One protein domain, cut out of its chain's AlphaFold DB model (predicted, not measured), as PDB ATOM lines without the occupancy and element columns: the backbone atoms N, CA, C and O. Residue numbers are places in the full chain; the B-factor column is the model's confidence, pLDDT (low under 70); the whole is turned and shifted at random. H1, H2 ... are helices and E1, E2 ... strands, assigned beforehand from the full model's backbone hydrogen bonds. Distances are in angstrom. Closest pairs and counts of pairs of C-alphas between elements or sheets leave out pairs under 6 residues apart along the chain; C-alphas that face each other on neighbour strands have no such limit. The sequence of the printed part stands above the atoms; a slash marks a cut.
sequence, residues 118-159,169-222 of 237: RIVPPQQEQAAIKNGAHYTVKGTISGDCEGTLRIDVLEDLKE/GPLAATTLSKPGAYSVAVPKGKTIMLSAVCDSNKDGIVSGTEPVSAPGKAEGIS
ATOM      1  N   ARG A 118     -52.720 -60.956 -45.689       60.88
ATOM      2  CA  ARG A 118     -51.332 -61.392 -45.873       60.88
ATOM      3  C   ARG A 118     -50.531 -60.280 -46.544       60.88
ATOM      4  O   ARG A 118     -50.941 -59.752 -47.580       60.88
ATOM      5  N   ILE A 119     -49.360 -59.978 -45.990       66.88
ATOM      6  CA  ILE A 119     -48.416 -59.010 -46.551       66.88
ATOM      7  C   ILE A 119     -48.034 -59.456 -47.968       66.88
ATOM      8  O   ILE A 119     -47.293 -60.420 -48.166       66.88
ATOM      9  N   VAL A 120     -48.547 -58.750 -48.980       72.44
ATOM     10  CA  VAL A 120     -48.233 -59.042 -50.384       72.44
ATOM     11  C   VAL A 120     -46.780 -58.642 -50.654       72.44
ATOM     12  O   VAL A 120     -46.408 -57.498 -50.353       72.44
ATOM     13  N   PRO A 121     -45.943 -59.538 -51.213       79.44
ATOM     14  CA  PRO A 121     -44.550 -59.225 -51.494       79.44
ATOM     15  C   PRO A 121     -44.436 -58.070 -52.498       79.44
ATOM     16  O   PRO A 121     -45.304 -57.902 -53.362       79.44
ATOM     17  N   PRO A 122     -43.373 -57.255 -52.402       86.56
ATOM     18  CA  PRO A 122     -43.152 -56.186 -53.354       86.56
ATOM     19  C   PRO A 122     -42.811 -56.739 -54.739       86.56
ATOM     20  O   PRO A 122     -42.151 -57.767 -54.870       86.56
ATOM     21  N   GLN A 123     -43.206 -56.010 -55.778       88.94
ATOM     22  CA  GLN A 123     -42.886 -56.351 -57.164       88.94
ATOM     23  C   GLN A 123     -41.382 -56.238 -57.451       88.94
ATOM     24  O   GLN A 123     -40.853 -56.977 -58.280       88.94
ATOM     25  N   GLN A 124     -40.695 -55.299 -56.792       88.19
ATOM     26  CA  GLN A 124     -39.257 -55.081 -56.934       88.19
ATOM     27  C   GLN A 124     -38.577 -54.854 -55.583       88.19
ATOM     28  O   GLN A 124     -39.083 -54.158 -54.698       88.19
ATOM     29  N   GLU A 125     -37.366 -55.389 -55.451       91.94
ATOM     30  CA  GLU A 125     -36.508 -55.117 -54.303       91.94
ATOM     31  C   GLU A 125     -35.885 -53.715 -54.372       91.94
ATOM     32  O   GLU A 125     -35.512 -53.216 -55.436       91.94
ATOM     33  N   GLN A 126     -35.662 -53.101 -53.206       93.75
ATOM     34  CA  GLN A 126     -35.024 -51.784 -53.100       93.75
ATOM     35  C   GLN A 126     -33.637 -51.728 -53.758       93.75
ATOM     36  O   GLN A 126     -33.275 -50.698 -54.323       93.75
ATOM     37  N   ALA A 127     -32.858 -52.812 -53.699       92.19
ATOM     38  CA  ALA A 127     -31.542 -52.875 -54.333       92.19
ATOM     39  C   ALA A 127     -31.640 -52.776 -55.865       92.19
ATOM     40  O   ALA A 127     -30.901 -52.009 -56.480       92.19
ATOM     41  N   ALA A 128     -32.601 -53.482 -56.468       91.88
ATOM     42  CA  ALA A 128     -32.835 -53.442 -57.910       91.88
ATOM     43  C   ALA A 128     -33.259 -52.039 -58.375       91.88
ATOM     44  O   ALA A 128     -32.720 -51.522 -59.353       91.88
ATOM     45  N   ILE A 129     -34.150 -51.379 -57.628       92.38
ATOM     46  CA  ILE A 129     -34.617 -50.019 -57.942       92.38
ATOM     47  C   ILE A 129     -33.466 -49.008 -57.854       92.38
ATOM     48  O   ILE A 129     -33.320 -48.154 -58.730       92.38
ATOM     49  N   LYS A 130     -32.619 -49.119 -56.821       93.44
ATOM     50  CA  LYS A 130     -31.461 -48.232 -56.616       93.44
ATOM     51  C   LYS A 130     -30.416 -48.343 -57.727       93.44
ATOM     52  O   LYS A 130     -29.763 -47.349 -58.031       93.44
ATOM     53  N   ASN A 131     -30.286 -49.515 -58.346       93.50
ATOM     54  CA  ASN A 131     -29.389 -49.728 -59.485       93.50
ATOM     55  C   ASN A 131     -29.932 -49.129 -60.797       93.50
ATOM     56  O   ASN A 131     -29.180 -48.983 -61.759       93.50
ATOM     57  N   GLY A 132     -31.223 -48.785 -60.850       91.81
ATOM     58  CA  GLY A 132     -31.878 -48.169 -62.001       91.81
ATOM     59  C   GLY A 132     -32.193 -46.682 -61.813       91.81
ATOM     60  O   GLY A 132     -31.787 -46.027 -60.851       91.81
ATOM     61  N   ALA A 133     -32.962 -46.128 -62.752       93.31
ATOM     62  CA  ALA A 133     -33.442 -44.756 -62.671       93.31
ATOM     63  C   ALA A 133     -34.582 -44.640 -61.642       93.31
ATOM     64  O   ALA A 133     -35.697 -45.105 -61.873       93.31
ATOM     65  N   HIS A 134     -34.315 -43.968 -60.524       95.38
ATOM     66  CA  HIS A 134     -35.262 -43.829 -59.417       95.38
ATOM     67  C   HIS A 134     -35.333 -42.389 -58.899       95.38
ATOM     68  O   HIS A 134     -34.490 -41.542 -59.217       95.38
ATOM     69  N   TYR A 135     -36.372 -42.104 -58.124       93.94
ATOM     70  CA  TYR A 135     -36.402 -40.977 -57.202       93.94
ATOM     71  C   TYR A 135     -36.394 -41.493 -55.763       93.94
ATOM     72  O   TYR A 135     -36.721 -42.648 -55.491       93.94
ATOM     73  N   THR A 136     -35.984 -40.628 -54.845       94.62
ATOM     74  CA  THR A 136     -35.911 -40.935 -53.421       94.62
ATOM     75  C   THR A 136     -36.993 -40.160 -52.691       94.62
ATOM     76  O   THR A 136     -37.085 -38.934 -52.821       94.62
ATOM     77  N   VAL A 137     -37.783 -40.872 -51.892       94.50
ATOM     78  CA  VAL A 137     -38.751 -40.270 -50.977       94.50
ATOM     79  C   VAL A 137     -38.241 -40.425 -49.551       94.50
ATOM     80  O   VAL A 137     -37.910 -41.530 -49.121       94.50
ATOM     81  N   LYS A 138     -38.149 -39.307 -48.833       95.00
ATOM     82  CA  LYS A 138     -37.677 -39.245 -47.447       95.00
ATOM     83  C   LYS A 138     -38.757 -38.695 -46.538       95.00
ATOM     84  O   LYS A 138     -39.488 -37.768 -46.902       95.00
ATOM     85  N   GLY A 139     -38.790 -39.207 -45.322       93.69
ATOM     86  CA  GLY A 139     -39.834 -38.841 -44.392       93.69
ATOM     87  C   GLY A 139     -39.591 -39.317 -42.977       93.69
ATOM     88  O   GLY A 139     -38.507 -39.787 -42.632       93.69
ATOM     89  N   THR A 140     -40.633 -39.181 -42.174       93.69
ATOM     90  CA  THR A 140     -40.695 -39.658 -40.796       93.69
ATOM     91  C   THR A 140     -41.957 -40.474 -40.600       93.69
ATOM     92  O   THR A 140     -42.997 -40.146 -41.167       93.69
ATOM     93  N   ILE A 141     -41.862 -41.513 -39.781       92.62
ATOM     94  CA  ILE A 141     -43.003 -42.267 -39.277       92.62
ATOM     95  C   ILE A 141     -43.177 -41.938 -37.801       92.62
ATOM     96  O   ILE A 141     -42.202 -41.982 -37.048       92.62
ATOM     97  N   SER A 142     -44.404 -41.621 -37.403       91.25
ATOM     98  CA  SER A 142     -44.808 -41.415 -36.010       91.25
ATOM     99  C   SER A 142     -45.928 -42.373 -35.610       91.25
ATOM    100  O   SER A 142     -46.648 -42.872 -36.471       91.25
ATOM    101  N   GLY A 143     -46.093 -42.585 -34.306       88.44
ATOM    102  CA  GLY A 143     -46.999 -43.582 -33.731       88.44
ATOM    103  C   GLY A 143     -46.224 -44.766 -33.160       88.44
ATOM    104  O   GLY A 143     -44.999 -44.823 -33.291       88.44
ATOM    105  N   ASP A 144     -46.937 -45.686 -32.520       86.38
ATOM    106  CA  ASP A 144     -46.344 -46.842 -31.854       86.38
ATOM    107  C   ASP A 144     -46.391 -48.080 -32.755       86.38
ATOM    108  O   ASP A 144     -47.361 -48.317 -33.476       86.38
ATOM    109  N   CYS A 145     -45.310 -48.856 -32.729       86.56
ATOM    110  CA  CYS A 145     -45.213 -50.141 -33.408       86.56
ATOM    111  C   CYS A 145     -44.237 -51.036 -32.642       86.56
ATOM    112  O   CYS A 145     -43.047 -50.724 -32.569       86.56
ATOM    113  N   GLU A 146     -44.736 -52.129 -32.065       83.62
ATOM    114  CA  GLU A 146     -43.932 -53.067 -31.262       83.62
ATOM    115  C   GLU A 146     -43.361 -54.239 -32.087       83.62
ATOM    116  O   GLU A 146     -42.609 -55.072 -31.569       83.62
ATOM    117  N   GLY A 147     -43.668 -54.285 -33.386       83.94
ATOM    118  CA  GLY A 147     -43.267 -55.358 -34.292       83.94
ATOM    119  C   GLY A 147     -42.531 -54.885 -35.546       83.94
ATOM    120  O   GLY A 147     -41.678 -53.996 -35.495       83.94
ATOM    121  N   THR A 148     -42.795 -55.540 -36.674       86.06
ATOM    122  CA  THR A 148     -42.143 -55.236 -37.950       86.06
ATOM    123  C   THR A 148     -42.869 -54.094 -38.643       86.06
ATOM    124  O   THR A 148     -43.985 -54.249 -39.132       86.06
ATOM    125  N   LEU A 149     -42.206 -52.943 -38.745       89.50
ATOM    126  CA  LEU A 149     -42.722 -51.813 -39.503       89.50
ATOM    127  C   LEU A 149     -42.318 -51.951 -40.971       89.50
ATOM    128  O   LEU A 149     -41.133 -52.006 -41.304       89.50
ATOM    129  N   ARG A 150     -43.296 -51.958 -41.867       90.44
ATOM    130  CA  ARG A 150     -43.097 -52.000 -43.314       90.44
ATOM    131  C   ARG A 150     -43.646 -50.731 -43.945       90.44
ATOM    132  O   ARG A 150     -44.740 -50.300 -43.621       90.44
ATOM    133  N   ILE A 151     -42.889 -50.143 -44.861       90.94
ATOM    134  CA  ILE A 151     -43.346 -49.064 -45.733       90.94
ATOM    135  C   ILE A 151     -43.539 -49.644 -47.120       90.94
ATOM    136  O   ILE A 151     -42.580 -50.130 -47.722       90.94
ATOM    137  N   ASP A 152     -44.752 -49.527 -47.625       89.25
ATOM    138  CA  ASP A 152     -45.161 -49.940 -48.950       89.25
ATOM    139  C   ASP A 152     -45.251 -48.749 -49.898       89.25
ATOM    140  O   ASP A 152     -45.838 -47.708 -49.595       89.25
ATOM    141  N   VAL A 153     -44.644 -48.923 -51.069       90.50
ATOM    142  CA  VAL A 153     -44.754 -48.019 -52.210       90.50
ATOM    143  C   VAL A 153     -45.846 -48.565 -53.112       90.50
ATOM    144  O   VAL A 153     -45.641 -49.551 -53.816       90.50
ATOM    145  N   LEU A 154     -47.007 -47.934 -53.086       87.56
ATOM    146  CA  LEU A 154     -48.176 -48.326 -53.860       87.56
ATOM    147  C   LEU A 154     -48.240 -47.475 -55.124       87.56
ATOM    148  O   LEU A 154     -47.972 -46.276 -55.081       87.56
ATOM    149  N   GLU A 155     -48.573 -48.081 -56.260       87.06
ATOM    150  CA  GLU A 155     -48.871 -47.291 -57.452       87.06
ATOM    151  C   GLU A 155     -50.191 -46.546 -57.234       87.06
ATOM    152  O   GLU A 155     -51.186 -47.146 -56.832       87.06
ATOM    153  N   ASP A 156     -50.191 -45.240 -57.489       82.12
ATOM    154  CA  ASP A 156     -51.399 -44.421 -57.477       82.12
ATOM    155  C   ASP A 156     -52.148 -44.664 -58.796       82.12
ATOM    156  O   ASP A 156     -51.945 -43.984 -59.810       82.12
ATOM    157  N   LEU A 157     -52.912 -45.758 -58.815       71.75
ATOM    158  CA  LEU A 157     -53.692 -46.170 -59.969       71.75
ATOM    159  C   LEU A 157     -54.907 -45.248 -60.108       71.75
ATOM    160  O   LEU A 157     -55.782 -45.208 -59.249       71.75
ATOM    161  N   LYS A 158     -54.987 -44.542 -61.240       67.81
ATOM    162  CA  LYS A 158     -56.151 -43.703 -61.579       67.81
ATOM    163  C   LYS A 158     -57.421 -44.512 -61.835       67.81
ATOM    164  O   LYS A 158     -58.514 -43.963 -61.754       67.81
ATOM    165  N   GLU A 159     -57.264 -45.786 -62.179       63.59
ATOM    166  CA  GLU A 159     -58.354 -46.713 -62.446       63.59
ATOM    167  C   GLU A 159     -58.175 -47.950 -61.561       63.59
ATOM    168  O   GLU A 159     -57.057 -48.466 -61.460       63.59
ATOM    169  N   GLY A 169     -49.496 -56.040 -55.999       75.81
ATOM    170  CA  GLY A 169     -48.762 -55.797 -54.761       75.81
ATOM    171  C   GLY A 169     -47.965 -54.488 -54.825       75.81
ATOM    172  O   GLY A 169     -47.835 -53.886 -55.898       75.81
ATOM    173  N   PRO A 170     -47.384 -54.040 -53.704       87.12
ATOM    174  CA  PRO A 170     -46.614 -52.804 -53.683       87.12
ATOM    175  C   PRO A 170     -45.478 -52.853 -54.708       87.12
ATOM    176  O   PRO A 170     -44.812 -53.872 -54.869       87.12
ATOM    177  N   LEU A 171     -45.230 -51.742 -55.400       88.38
ATOM    178  CA  LEU A 171     -44.117 -51.607 -56.345       88.38
ATOM    179  C   LEU A 171     -42.789 -51.942 -55.667       88.38
ATOM    180  O   LEU A 171     -41.925 -52.597 -56.245       88.38
ATOM    181  N   ALA A 172     -42.648 -51.486 -54.428       90.38
ATOM    182  CA  ALA A 172     -41.494 -51.722 -53.594       90.38
ATOM    183  C   ALA A 172     -41.900 -51.665 -52.125       90.38
ATOM    184  O   ALA A 172     -42.898 -51.034 -51.779       90.38
ATOM    185  N   ALA A 173     -41.087 -52.252 -51.259       90.12
ATOM    186  CA  ALA A 173     -41.251 -52.104 -49.823       90.12
ATOM    187  C   ALA A 173     -39.903 -51.895 -49.141       90.12
ATOM    188  O   ALA A 173     -38.866 -52.333 -49.643       90.12
ATOM    189  N   THR A 174     -39.913 -51.240 -47.987       90.94
ATOM    190  CA  THR A 174     -38.762 -51.201 -47.081       90.94
ATOM    191  C   THR A 174     -39.221 -51.435 -45.657       90.94
ATOM    192  O   THR A 174     -40.271 -50.952 -45.253       90.94
ATOM    193  N   THR A 175     -38.429 -52.164 -44.885       90.38
ATOM    194  CA  THR A 175     -38.721 -52.427 -43.477       90.38
ATOM    195  C   THR A 175     -37.905 -51.520 -42.566       90.38
ATOM    196  O   THR A 175     -36.800 -51.089 -42.904       90.38
ATOM    197  N   LEU A 176     -38.472 -51.208 -41.406       89.19
ATOM    198  CA  LEU A 176     -37.826 -50.529 -40.296       89.19
ATOM    199  C   LEU A 176     -38.062 -51.332 -39.019       89.19
ATOM    200  O   LEU A 176     -39.103 -51.952 -38.834       89.19
ATOM    201  N   SER A 177     -37.089 -51.292 -38.114       85.75
ATOM    202  CA  SER A 177     -37.203 -51.937 -36.803       85.75
ATOM    203  C   SER A 177     -38.003 -51.119 -35.789       85.75
ATOM    204  O   SER A 177     -38.364 -51.645 -34.744       85.75
ATOM    205  N   LYS A 178     -38.227 -49.828 -36.060       87.75
ATOM    206  CA  LYS A 178     -39.009 -48.914 -35.222       87.75
ATOM    207  C   LYS A 178     -39.463 -47.679 -36.014       87.75
ATOM    208  O   LYS A 178     -38.805 -47.336 -37.003       87.75
ATOM    209  N   PRO A 179     -40.519 -46.978 -35.566       92.00
ATOM    210  CA  PRO A 179     -40.903 -45.673 -36.101       92.00
ATOM    211  C   PRO A 179     -39.742 -44.667 -36.060       92.00
ATOM    212  O   PRO A 179     -38.912 -44.674 -35.146       92.00
ATOM    213  N   GLY A 180     -39.659 -43.806 -37.073       92.31
ATOM    214  CA  GLY A 180     -38.574 -42.839 -37.213       92.31
ATOM    215  C   GLY A 180     -38.351 -42.384 -38.651       92.31
ATOM    216  O   GLY A 180     -39.246 -42.452 -39.492       92.31
ATOM    217  N   ALA A 181     -37.151 -41.880 -38.935       94.31
ATOM    218  CA  ALA A 181     -36.796 -41.423 -40.274       94.31
ATOM    219  C   ALA A 181     -36.695 -42.595 -41.259       94.31
ATOM    220  O   ALA A 181     -36.101 -43.626 -40.948       94.31
ATOM    221  N   TYR A 182     -37.208 -42.399 -42.472       94.06
ATOM    222  CA  TYR A 182     -37.127 -43.382 -43.546       94.06
ATOM    223  C   TYR A 182     -36.659 -42.760 -44.862       94.06
ATOM    224  O   TYR A 182     -36.767 -41.553 -45.099       94.06
ATOM    225  N   SER A 183     -36.144 -43.620 -45.738       94.81
ATOM    226  CA  SER A 183     -35.785 -43.285 -47.111       94.81
ATOM    227  C   SER A 183     -36.088 -44.483 -47.999       94.81
ATOM    228  O   SER A 183     -35.519 -45.553 -47.795       94.81
ATOM    229  N   VAL A 184     -36.942 -44.292 -48.998       94.38
ATOM    230  CA  VAL A 184     -37.349 -45.347 -49.931       94.38
ATOM    231  C   VAL A 184     -37.042 -44.928 -51.365       94.38
ATOM    232  O   VAL A 184     -37.238 -43.769 -51.744       94.38
ATOM    233  N   ALA A 185     -36.503 -45.859 -52.149       94.69
ATOM    234  CA  ALA A 185     -36.295 -45.678 -53.577       94.69
ATOM    235  C   ALA A 185     -37.561 -46.088 -54.330       94.69
ATOM    236  O   ALA A 185     -38.155 -47.130 -54.037       94.69
ATOM    237  N   VAL A 186     -37.944 -45.273 -55.308       92.56
ATOM    238  CA  VAL A 186     -39.135 -45.485 -56.127       92.56
ATOM    239  C   VAL A 186     -38.770 -45.418 -57.613       92.56
ATOM    240  O   VAL A 186     -38.060 -44.487 -58.015       92.56
ATOM    241  N   PRO A 187     -39.248 -46.356 -58.450       90.31
ATOM    242  CA  PRO A 187     -39.009 -46.320 -59.890       90.31
ATOM    243  C   PRO A 187     -39.471 -45.001 -60.531       90.31
ATOM    244  O   PRO A 187     -40.579 -44.526 -60.274       90.31
ATOM    245  N   LYS A 188     -38.640 -44.403 -61.399       90.69
ATOM    246  CA  LYS A 188     -39.039 -43.198 -62.149       90.69
ATOM    247  C   LYS A 188     -40.228 -43.471 -63.075       90.69
ATOM    248  O   LYS A 188     -40.384 -44.565 -63.602       90.69
ATOM    249  N   GLY A 189     -41.025 -42.427 -63.317       87.12
ATOM    250  CA  GLY A 189     -42.161 -42.464 -64.248       87.12
ATOM    251  C   GLY A 189     -43.473 -42.965 -63.638       87.12
ATOM    252  O   GLY A 189     -44.477 -43.017 -64.339       87.12
ATOM    253  N   LYS A 190     -43.479 -43.300 -62.345       85.44
ATOM    254  CA  LYS A 190     -44.669 -43.710 -61.595       85.44
ATOM    255  C   LYS A 190     -45.136 -42.598 -60.663       85.44
ATOM    256  O   LYS A 190     -44.301 -41.900 -60.083       85.44
ATOM    257  N   THR A 191     -46.453 -42.467 -60.521       88.81
ATOM    258  CA  THR A 191     -47.071 -41.716 -59.421       88.81
ATOM    259  C   THR A 191     -47.386 -42.717 -58.325       88.81
ATOM    260  O   THR A 191     -47.926 -43.783 -58.621       88.81
ATOM    261  N   ILE A 192     -46.979 -42.420 -57.096       90.06
ATOM    262  CA  ILE A 192     -47.095 -43.360 -55.987       90.06
ATOM    263  C   ILE A 192     -47.811 -42.758 -54.794       90.06
ATOM    264  O   ILE A 192     -47.851 -41.539 -54.595       90.06
ATOM    265  N   MET A 193     -48.296 -43.678 -53.979       89.88
ATOM    266  CA  MET A 193     -48.786 -43.479 -52.636       89.88
ATOM    267  C   MET A 193     -47.893 -44.268 -51.671       89.88
ATOM    268  O   MET A 193     -47.470 -45.378 -51.996       89.88
ATOM    269  N   LEU A 194     -47.568 -43.715 -50.502       89.69
ATOM    270  CA  LEU A 194     -46.901 -44.483 -49.445       89.69
ATOM    271  C   LEU A 194     -47.897 -44.884 -48.366       89.69
ATOM    272  O   LEU A 194     -48.700 -44.066 -47.924       89.69
ATOM    273  N   SER A 195     -47.770 -46.121 -47.904       88.75
ATOM    274  CA  SER A 195     -48.439 -46.619 -46.707       88.75
ATOM    275  C   SER A 195     -47.407 -47.249 -45.782       88.75
ATOM    276  O   SER A 195     -46.454 -47.871 -46.243       88.75
ATOM    277  N   ALA A 196     -47.562 -47.068 -44.478       89.75
ATOM    278  CA  ALA A 196     -46.819 -47.772 -43.454       89.75
ATOM    279  C   ALA A 196     -47.758 -48.724 -42.719       89.75
ATOM    280  O   ALA A 196     -48.884 -48.359 -42.381       89.75
ATOM    281  N   VAL A 197     -47.266 -49.926 -42.464       87.62
ATOM    282  CA  VAL A 197     -48.017 -51.014 -41.857       87.62
ATOM    283  C   VAL A 197     -47.175 -51.642 -40.758       87.62
ATOM    284  O   VAL A 197     -45.984 -51.891 -40.965       87.62
ATOM    285  N   CYS A 198     -47.768 -51.849 -39.587       86.94
ATOM    286  CA  CYS A 198     -47.087 -52.418 -38.433       86.94
ATOM    287  C   CYS A 198     -47.592 -53.830 -38.126       86.94
ATOM    288  O   CYS A 198     -48.620 -53.962 -37.473       86.94
ATOM    289  N   ASP A 199     -46.805 -54.836 -38.508       83.94
ATOM    290  CA  ASP A 199     -46.995 -56.237 -38.111       83.94
ATOM    291  C   ASP A 199     -46.523 -56.418 -36.663       83.94
ATOM    292  O   ASP A 199     -45.339 -56.641 -36.391       83.94
ATOM    293  N   SER A 200     -47.439 -56.204 -35.723       81.50
ATOM    294  CA  SER A 200     -47.175 -56.114 -34.286       81.50
ATOM    295  C   SER A 200     -46.874 -57.480 -33.672       81.50
ATOM    296  O   SER A 200     -46.065 -57.576 -32.746       81.50
ATOM    297  N   ASN A 201     -47.489 -58.543 -34.191       76.19
ATOM    298  CA  ASN A 201     -47.355 -59.912 -33.689       76.19
ATOM    299  C   ASN A 201     -46.321 -60.760 -34.470       76.19
ATOM    300  O   ASN A 201     -45.966 -61.846 -34.006       76.19
ATOM    301  N   LYS A 202     -45.751 -60.228 -35.560       76.75
ATOM    302  CA  LYS A 202     -44.686 -60.816 -36.398       76.75
ATOM    303  C   LYS A 202     -45.106 -62.093 -37.118       76.75
ATOM    304  O   LYS A 202     -44.265 -62.963 -37.365       76.75
ATOM    305  N   ASP A 203     -46.385 -62.227 -37.429       73.44
ATOM    306  CA  ASP A 203     -46.911 -63.386 -38.149       73.44
ATOM    307  C   ASP A 203     -46.926 -63.181 -39.677       73.44
ATOM    308  O   ASP A 203     -47.214 -64.120 -40.427       73.44
ATOM    309  N   GLY A 204     -46.538 -61.991 -40.155       66.81
ATOM    310  CA  GLY A 204     -46.553 -61.629 -41.570       66.81
ATOM    311  C   GLY A 204     -47.955 -61.323 -42.110       66.81
ATOM    312  O   GLY A 204     -48.150 -61.308 -43.334       66.81
ATOM    313  N   ILE A 205     -48.927 -61.105 -41.225       64.81
ATOM    314  CA  ILE A 205     -50.327 -60.835 -41.526       64.81
ATOM    315  C   ILE A 205     -50.704 -59.500 -40.906       64.81
ATOM    316  O   ILE A 205     -50.557 -59.276 -39.713       64.81
ATOM    317  N   VAL A 206     -51.270 -58.628 -41.733       64.44
ATOM    318  CA  VAL A 206     -51.791 -57.355 -41.259       64.44
ATOM    319  C   VAL A 206     -53.274 -57.517 -41.015       64.44
ATOM    320  O   VAL A 206     -54.082 -57.457 -41.942       64.44
ATOM    321  N   SER A 207     -53.628 -57.777 -39.760       59.62
ATOM    322  CA  SER A 207     -55.029 -57.854 -39.348       59.62
ATOM    323  C   SER A 207     -55.644 -56.451 -39.255       59.62
ATOM    324  O   SER A 207     -54.945 -55.457 -39.048       59.62
ATOM    325  N   GLY A 208     -56.973 -56.352 -39.328       60.94
ATOM    326  CA  GLY A 208     -57.697 -55.079 -39.178       60.94
ATOM    327  C   GLY A 208     -57.515 -54.376 -37.823       60.94
ATOM    328  O   GLY A 208     -58.050 -53.293 -37.629       60.94
ATOM    329  N   THR A 209     -56.775 -54.967 -36.881       65.06
ATOM    330  CA  THR A 209     -56.437 -54.352 -35.585       65.06
ATOM    331  C   THR A 209     -55.058 -53.695 -35.566       65.06
ATOM    332  O   THR A 209     -54.734 -52.962 -34.629       65.06
ATOM    333  N   GLU A 210     -54.246 -53.929 -36.594       72.06
ATOM    334  CA  GLU A 210     -52.879 -53.442 -36.641       72.06
ATOM    335  C   GLU A 210     -52.791 -51.962 -37.035       72.06
ATOM    336  O   GLU A 210     -53.598 -51.472 -37.833       72.06
ATOM    337  N   PRO A 211     -51.809 -51.210 -36.500       75.44
ATOM    338  CA  PRO A 211     -51.616 -49.823 -36.887       75.44
ATOM    339  C   PRO A 211     -51.234 -49.685 -38.362       75.44
ATOM    340  O   PRO A 211     -50.242 -50.252 -38.830       75.44
ATOM    341  N   VAL A 212     -51.981 -48.842 -39.073       81.94
ATOM    342  CA  VAL A 212     -51.736 -48.519 -40.483       81.94
ATOM    343  C   VAL A 212     -51.709 -47.007 -40.643       81.94
ATOM    344  O   VAL A 212     -52.437 -46.284 -39.958       81.94
ATOM    345  N   SER A 213     -50.866 -46.496 -41.535       82.81
ATOM    346  CA  SER A 213     -50.865 -45.069 -41.842       82.81
ATOM    347  C   SER A 213     -51.857 -44.742 -42.948       82.81
ATOM    348  O   SER A 213     -51.806 -45.343 -44.022       82.81
ATOM    349  N   ALA A 214     -52.688 -43.725 -42.733       73.06
ATOM    350  CA  ALA A 214     -53.504 -43.177 -43.806       73.06
ATOM    351  C   ALA A 214     -52.618 -42.482 -44.865       73.06
ATOM    352  O   ALA A 214     -51.660 -41.789 -44.505       73.06
ATOM    353  N   PRO A 215     -52.950 -42.617 -46.157       61.62
ATOM    354  CA  PRO A 215     -52.087 -42.158 -47.238       61.62
ATOM    355  C   PRO A 215     -51.959 -40.630 -47.376       61.62
ATOM    356  O   PRO A 215     -50.895 -40.161 -47.758       61.62
ATOM    357  N   GLY A 216     -52.947 -39.824 -46.967       63.75
ATOM    358  CA  GLY A 216     -52.833 -38.375 -46.704       63.75
ATOM    359  C   GLY A 216     -51.811 -37.584 -47.553       63.75
ATOM    360  O   GLY A 216     -51.927 -37.457 -48.766       63.75
ATOM    361  N   LYS A 217     -50.770 -37.011 -46.919       64.06
ATOM    362  CA  LYS A 217     -49.708 -36.236 -47.620       64.06
ATOM    363  C   LYS A 217     -48.725 -37.092 -48.433       64.06
ATOM    364  O   LYS A 217     -47.793 -36.556 -49.053       64.06
ATOM    365  N   ALA A 218     -48.899 -38.401 -48.390       76.62
ATOM    366  CA  ALA A 218     -48.066 -39.392 -49.031       76.62
ATOM    367  C   ALA A 218     -48.655 -39.925 -50.347       76.62
ATOM    368  O   ALA A 218     -48.088 -40.859 -50.896       76.62
ATOM    369  N   GLU A 219     -49.714 -39.301 -50.873       82.31
ATOM    370  CA  GLU A 219     -50.309 -39.559 -52.194       82.31
ATOM    371  C   GLU A 219     -49.707 -38.680 -53.304       82.31
ATOM    372  O   GLU A 219     -49.057 -37.654 -53.038       82.31
ATOM    373  N   GLY A 220     -49.937 -39.071 -54.565       82.62
ATOM    374  CA  GLY A 220     -49.622 -38.262 -55.743       82.62
ATOM    375  C   GLY A 220     -48.130 -37.969 -55.947       82.62
ATOM    376  O   GLY A 220     -47.770 -36.964 -56.567       82.62
ATOM    377  N   ILE A 221     -47.229 -38.783 -55.393       86.69
ATOM    378  CA  ILE A 221     -45.788 -38.520 -55.447       86.69
ATOM    379  C   ILE A 221     -45.242 -38.989 -56.796       86.69
ATOM    380  O   ILE A 221     -45.236 -40.177 -57.083       86.69
ATOM    381  N   SER A 222     -44.740 -38.066 -57.614       90.62
ATOM    382  CA  SER A 222     -44.199 -38.356 -58.954       90.62
ATOM    383  C   SER A 222     -42.723 -37.958 -59.125       90.62
ATOM    384  O   SER A 222     -42.202 -37.893 -60.239       90.62
TER     385      SER A 222
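Overview. This is residues 118 to 159 and 169 to 222 of the 237 residues of an uncharacterized protein of Deltaproteobacteria bacterium (UniProt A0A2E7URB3). A three-strand sheet, E3-E2-E5, and a two-strand ribbon, E1-E4, stand partly face to face as a loose wedge, nearest at E3 and E4, where short H1 sits outside. The 96 printed residues run H1, E1 to E5, mostly strand, both sheets antiparallel, under half in named elements; compact, radius of gyration of the C-alphas 12.9 A, spans 35 by 28 by 24 A.

Along the chain. Find E2, residues 148 to 155, 22.1 A, from C-alpha 148 at (-42.143, -55.236, -37.950); E3 is 172 to 176, E5 192 to 199. Then find E1, 134 to 142, 25.4 A; E4, 181 to 187; H1, 126 to 131, from (-35.024, -51.784, -53.100).

Arrangement. Beside E2, check N 151 and O 174 of E3, 2.8 A, and N 152 and O 195 of E5, 2.7 A. Between E1 and E4, N 135 and O 186 are 2.9 A apart. The closest C-alphas of E3 and E4, Thr 174 and Val 184, are 6.7 A apart; E1 and E3 are apart. H1 only grazes the larger sheet; its closest C-alpha pair with E4 is Ile 129 and Pro 187, 6.1 A. In H1 every O i to N i+4 pair is within hydrogen-bond range.

Size, cuts and confidence. Residues 160 to 168 are cut out, leaving 15.3 A between C-alphas 159 and 169. The links printed whole between named elements are tight; residues 200 to 222 hold no named element. Confidence is under 70 at 118 to 119, 158 to 159, 204 to 209 and 215 to 217.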